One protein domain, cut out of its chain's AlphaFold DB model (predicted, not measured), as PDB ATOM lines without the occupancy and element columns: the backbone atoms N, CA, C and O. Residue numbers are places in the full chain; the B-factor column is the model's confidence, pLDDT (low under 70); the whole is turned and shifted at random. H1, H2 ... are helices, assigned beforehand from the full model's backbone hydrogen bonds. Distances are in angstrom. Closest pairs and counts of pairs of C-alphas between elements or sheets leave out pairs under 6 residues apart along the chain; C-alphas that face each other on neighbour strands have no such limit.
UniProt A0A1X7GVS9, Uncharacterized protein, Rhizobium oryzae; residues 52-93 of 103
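What this domain is: This is residues 52 to 93 of the 103 residues of an uncharacterized protein of Rhizobium oryzae (UniProt A0A1X7GVS9). The longest helix, H2, has H1 set crosswise near its first end and H3 standing free beyond its other end, an open, elongated chain of three helices with few contacts. The printed part has 42 residues with three named helices, in the order H1, H2, H3, and no named strand: all helix. It is loose, with a radius of gyration of the C-alphas of 13.1 A, and spans 36 by 19 by 14 A.

Where its parts are: H2, residues 67 to 79, runs 18.3 A from C-alpha 67 at (-11.589, -33.228, 109.136). H1, residues 52 to 62, is 15.1 A long and begins at C-alpha 52 at (-8.792, -27.687, 99.378). H3, residues 83 to 90, ends at C-alpha 90 at (3.785, -7.378, 122.273).

How they stand to each other: H2 touches H1 with residues 70 to 73 alone; the closest C-alphas, of Lys 59 and Leu 70, are 6.7 A apart. Their lines are only just about perpendicular, at 72 degrees. H3 is apart from H1 and H2. In H1, H2 and H3 every O i to N i+4 pair is within hydrogen-bond range.

The domain as a whole: The C-alphas farthest apart, of Lys 66 and Gly 93, are 38.5 A apart. Residues 75 to 93 stand free. Both links are tight, and the printed part has no cut. Only residue 83 has pLDDT under 70.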
ATOM      1  N   LYS A  52      -9.418 -26.360  99.228       88.38
ATOM      2  CA  LYS A  52      -8.792 -27.687  99.378       88.38
ATOM      3  C   LYS A  52      -7.300 -27.609  99.725       88.38
ATOM      4  O   LYS A  52      -6.854 -28.334 100.604       88.38
ATOM      5  N   ALA A  53      -6.566 -26.687  99.103       90.69
ATOM      6  CA  ALA A  53      -5.140 -26.491  99.373       90.69
ATOM      7  C   ALA A  53      -4.858 -26.134 100.845       90.69
ATOM      8  O   ALA A  53      -3.893 -26.626 101.424       90.69
ATOM      9  N   LEU A  54      -5.730 -25.331 101.463       87.06
ATOM     10  CA  LEU A  54      -5.605 -24.966 102.874       87.06
ATOM     11  C   LEU A  54      -5.856 -26.175 103.779       87.06
ATOM     12  O   LEU A  54      -5.110 -26.399 104.727       87.06
ATOM     13  N   VAL A  55      -6.890 -26.963 103.475       87.19
ATOM     14  CA  VAL A  55      -7.227 -28.163 104.251       87.19
ATOM     15  C   VAL A  55      -6.104 -29.193 104.165       87.19
ATOM     16  O   VAL A  55      -5.721 -29.750 105.188       87.19
ATOM     17  N   ASP A  56      -5.551 -29.423 102.976       88.94
ATOM     18  CA  ASP A  56      -4.492 -30.410 102.771       88.94
ATOM     19  C   ASP A  56      -3.191 -29.995 103.492       88.94
ATOM     20  O   ASP A  56      -2.587 -30.815 104.184       88.94
ATOM     21  N   ALA A  57      -2.809 -28.712 103.429       88.12
ATOM     22  CA  ALA A  57      -1.664 -28.186 104.179       88.12
ATOM     23  C   ALA A  57      -1.874 -28.283 105.699       88.12
ATOM     24  O   ALA A  57      -0.984 -28.707 106.434       88.12
ATOM     25  N   ALA A  58      -3.071 -27.940 106.178       86.88
ATOM     26  CA  ALA A  58      -3.380 -27.982 107.600       86.88
ATOM     27  C   ALA A  58      -3.420 -29.420 108.145       86.88
ATOM     28  O   ALA A  58      -2.970 -29.657 109.261       86.88
ATOM     29  N   LYS A  59      -3.900 -30.392 107.357       87.62
ATOM     30  CA  LYS A  59      -3.844 -31.823 107.700       87.62
ATOM     31  C   LYS A  59      -2.414 -32.334 107.830       87.62
ATOM     32  O   LYS A  59      -2.123 -33.071 108.769       87.62
ATOM     33  N   LEU A  60      -1.536 -31.928 106.910       87.50
ATOM     34  CA  LEU A  60      -0.121 -32.293 106.938       87.50
ATOM     35  C   LEU A  60       0.563 -31.764 108.208       87.50
ATOM     36  O   LEU A  60       1.209 -32.530 108.914       87.50
ATOM     37  N   GLU A  61       0.354 -30.486 108.529       85.12
ATOM     38  CA  GLU A  61       0.910 -29.839 109.729       85.12
ATOM     39  C   GLU A  61       0.336 -30.397 111.037       85.12
ATOM     40  O   GLU A  61       1.052 -30.609 112.016       85.12
ATOM     41  N   ALA A  62      -0.973 -30.650 111.076       83.81
ATOM     42  CA  ALA A  62      -1.635 -31.203 112.251       83.81
ATOM     43  C   ALA A  62      -1.374 -32.709 112.431       83.81
ATOM     44  O   ALA A  62      -1.633 -33.244 113.510       83.81
ATOM     45  N   GLY A  63      -0.885 -33.398 111.395       87.19
ATOM     46  CA  GLY A  63      -0.688 -34.847 111.398       87.19
ATOM     47  C   GLY A  63      -1.992 -35.644 111.510       87.19
ATOM     48  O   GLY A  63      -1.965 -36.770 112.002       87.19
ATOM     49  N   THR A  64      -3.127 -35.073 111.090       85.00
ATOM     50  CA  THR A  64      -4.444 -35.735 111.115       85.00
ATOM     51  C   THR A  64      -5.043 -35.820 109.715       85.00
ATOM     52  O   THR A  64      -4.987 -34.879 108.924       85.00
ATOM     53  N   ASP A  65      -5.654 -36.956 109.400       85.44
ATOM     54  CA  ASP A  65      -6.398 -37.194 108.164       85.44
ATOM     55  C   ASP A  65      -7.893 -36.846 108.303       85.44
ATOM     56  O   ASP A  65      -8.572 -36.571 107.301       85.44
ATOM     57  N   LYS A  66      -8.393 -36.781 109.545       86.38
ATOM     58  CA  LYS A  66      -9.799 -36.560 109.896       86.38
ATOM     59  C   LYS A  66     -10.150 -35.069 109.928       86.38
ATOM     60  O   LYS A  66      -9.628 -34.325 110.759       86.38
ATOM     61  N   PRO A  67     -11.121 -34.616 109.111       85.31
ATOM     62  CA  PRO A  67     -11.589 -33.228 109.136       85.31
ATOM     63  C   PRO A  67     -12.098 -32.774 110.511       85.31
ATOM     64  O   PRO A  67     -11.854 -31.643 110.911       85.31
ATOM     65  N   THR A  68     -12.768 -33.653 111.260       85.56
ATOM     66  CA  THR A  68     -13.294 -33.326 112.594       85.56
ATOM     67  C   THR A  68     -12.185 -33.064 113.610       85.56
ATOM     68  O   THR A  68     -12.303 -32.146 114.416       85.56
ATOM     69  N   GLU A  69     -11.095 -33.837 113.575       85.00
ATOM     70  CA  GLU A  69      -9.939 -33.587 114.444       85.00
ATOM     71  C   GLU A  69      -9.241 -32.286 114.066       85.00
ATOM     72  O   GLU A  69      -8.907 -31.504 114.950       85.00
ATOM     73  N   LEU A  70      -9.111 -32.006 112.765       88.12
ATOM     74  CA  LEU A  70      -8.557 -30.742 112.289       88.12
ATOM     75  C   LEU A  70      -9.353 -29.538 112.818       88.12
ATOM     76  O   LEU A  70      -8.763 -28.574 113.301       88.12
ATOM     77  N   VAL A  71     -10.686 -29.607 112.769       87.56
ATOM     78  CA  VAL A  71     -11.561 -28.550 113.299       87.56
ATOM     79  C   VAL A  71     -11.399 -28.408 114.813       87.56
ATOM     80  O   VAL A  71     -11.279 -27.286 115.297       87.56
ATOM     81  N   ARG A  72     -11.324 -29.512 115.568       87.25
ATOM     82  CA  ARG A  72     -11.090 -29.455 117.024       87.25
ATOM     83  C   ARG A  72      -9.753 -28.812 117.369       87.25
ATOM     84  O   ARG A  72      -9.721 -27.951 118.236       87.25
ATOM     85  N   ILE A  73      -8.679 -29.185 116.672       87.31
ATOM     86  CA  ILE A  73      -7.348 -28.598 116.869       87.31
ATOM     87  C   ILE A  73      -7.386 -27.097 116.565       87.31
ATOM     88  O   ILE A  73      -6.879 -26.300 117.348       87.31
ATOM     89  N   ALA A  74      -8.026 -26.695 115.464       86.56
ATOM     90  CA  ALA A  74      -8.148 -25.288 115.092       86.56
ATOM     91  C   ALA A  74      -8.939 -24.475 116.132       86.56
ATOM     92  O   ALA A  74      -8.512 -23.387 116.522       86.56
ATOM     93  N   LEU A  75     -10.063 -25.011 116.617       86.19
ATOM     94  CA  LEU A  75     -10.869 -24.369 117.657       86.19
ATOM     95  C   LEU A  75     -10.125 -24.307 118.995       86.19
ATOM     96  O   LEU A  75     -10.157 -23.276 119.659       86.19
ATOM     97  N   ALA A  76      -9.404 -25.367 119.362       86.81
ATOM     98  CA  ALA A  76      -8.564 -25.399 120.554       86.81
ATOM     99  C   ALA A  76      -7.455 -24.333 120.500       86.81
ATOM    100  O   ALA A  76      -7.287 -23.582 121.460       86.81
ATOM    101  N   MET A  77      -6.769 -24.203 119.357       85.06
ATOM    102  CA  MET A  77      -5.760 -23.158 119.135       85.06
ATOM    103  C   MET A  77      -6.334 -21.748 119.308       85.06
ATOM    104  O   MET A  77      -5.649 -20.864 119.819       85.06
ATOM    105  N   LEU A  78      -7.575 -21.525 118.868       82.44
ATOM    106  CA  LEU A  78      -8.226 -20.221 118.968       82.44
ATOM    107  C   LEU A  78      -8.738 -19.932 120.387       82.44
ATOM    108  O   LEU A  78      -8.640 -18.801 120.854       82.44
ATOM    109  N   ALA A  79      -9.275 -20.941 121.077       83.31
ATOM    110  CA  ALA A  79      -9.810 -20.803 122.431       83.31
ATOM    111  C   ALA A  79      -8.709 -20.627 123.490       83.31
ATOM    112  O   ALA A  79      -8.915 -19.948 124.499       83.31
ATOM    113  N   LYS A  80      -7.542 -21.243 123.273       79.31
ATOM    114  CA  LYS A  80      -6.369 -21.159 124.149       79.31
ATOM    115  C   LYS A  80      -5.120 -20.853 123.320       79.31
ATOM    116  O   LYS A  80      -4.314 -21.748 123.072       79.31
ATOM    117  N   PRO A  81      -4.944 -19.592 122.889       71.31
ATOM    118  CA  PRO A  81      -3.694 -19.186 122.273       71.31
ATOM    119  C   PRO A  81      -2.565 -19.303 123.303       71.31
ATOM    120  O   PRO A  81      -2.746 -18.942 124.469       71.31
ATOM    121  N   ASP A  82      -1.405 -19.799 122.869       73.25
ATOM    122  CA  ASP A  82      -0.214 -19.889 123.716       73.25
ATOM    123  C   ASP A  82       0.108 -18.494 124.295       73.25
ATOM    124  O   ASP A  82       0.268 -17.534 123.527       73.25
ATOM    125  N   PRO A  83       0.191 -18.342 125.632       68.81
ATOM    126  CA  PRO A  83       0.482 -17.058 126.267       68.81
ATOM    127  C   PRO A  83       1.805 -16.447 125.780       68.81
ATOM    128  O   PRO A  83       1.940 -15.221 125.735       68.81
ATOM    129  N   SER A  84       2.752 -17.282 125.345       73.62
ATOM    130  CA  SER A  84       4.035 -16.862 124.780       73.62
ATOM    131  C   SER A  84       3.861 -16.111 123.464       73.62
ATOM    132  O   SER A  84       4.586 -15.155 123.211       73.62
ATOM    133  N   VAL A  85       2.875 -16.479 122.638       75.50
ATOM    134  CA  VAL A  85       2.608 -15.812 121.351       75.50
ATOM    135  C   VAL A  85       2.192 -14.363 121.578       75.50
ATOM    136  O   VAL A  85       2.689 -13.466 120.901       75.50
ATOM    137  N   LYS A  86       1.331 -14.119 122.572       77.06
ATOM    138  CA  LYS A  86       0.921 -12.761 122.944       77.06
ATOM    139  C   LYS A  86       2.114 -11.947 123.443       77.06
ATOM    140  O   LYS A  86       2.338 -10.842 122.958       77.06
ATOM    141  N   PHE A  87       2.905 -12.513 124.355       76.25
ATOM    142  CA  PHE A  87       4.093 -11.849 124.890       76.25
ATOM    143  C   PHE A  87       5.124 -11.527 123.798       76.25
ATOM    144  O   PHE A  87       5.644 -10.416 123.748       76.25
ATOM    145  N   LEU A  88       5.415 -12.473 122.902       80.81
ATOM    146  CA  LEU A  88       6.364 -12.279 121.805       80.81
ATOM    147  C   LEU A  88       5.878 -11.228 120.811       80.81
ATOM    148  O   LEU A  88       6.682 -10.431 120.343       80.81
ATOM    149  N   PHE A  89       4.580 -11.201 120.509       80.81
ATOM    150  CA  PHE A  89       4.001 -10.188 119.633       80.81
ATOM    151  C   PHE A  89       4.074  -8.788 120.258       80.81
ATOM    152  O   PHE A  89       4.505  -7.843 119.605       80.81
ATOM    153  N   GLU A  90       3.721  -8.653 121.540       81.38
ATOM    154  CA  GLU A  90       3.785  -7.378 122.273       81.38
ATOM    155  C   GLU A  90       5.219  -6.842 122.425       81.38
ATOM    156  O   GLU A  90       5.432  -5.627 122.488       81.38
ATOM    157  N   ASN A  91       6.204  -7.743 122.472       77.75
ATOM    158  CA  ASN A  91       7.620  -7.409 122.617       77.75
ATOM    159  C   ASN A  91       8.413  -7.530 121.308       77.75
ATOM    160  O   ASN A  91       9.639  -7.401 121.319       77.75
ATOM    161  N   TYR A  92       7.746  -7.743 120.171       78.38
ATOM    162  CA  TYR A  92       8.421  -7.861 118.885       78.38
ATOM    163  C   TYR A  92       9.137  -6.550 118.541       78.38
ATOM    164  O   TYR A  92       8.527  -5.482 118.498       78.38
ATOM    165  N   GLY A  93      10.455  -6.617 118.341       76.88
ATOM    166  CA  GLY A  93      11.286  -5.443 118.057       76.88
ATOM    167  C   GLY A  93      11.512  -4.501 119.247       76.88
ATOM    168  O   GLY A  93      12.163  -3.472 119.082       76.88
TER     169      GLY A  93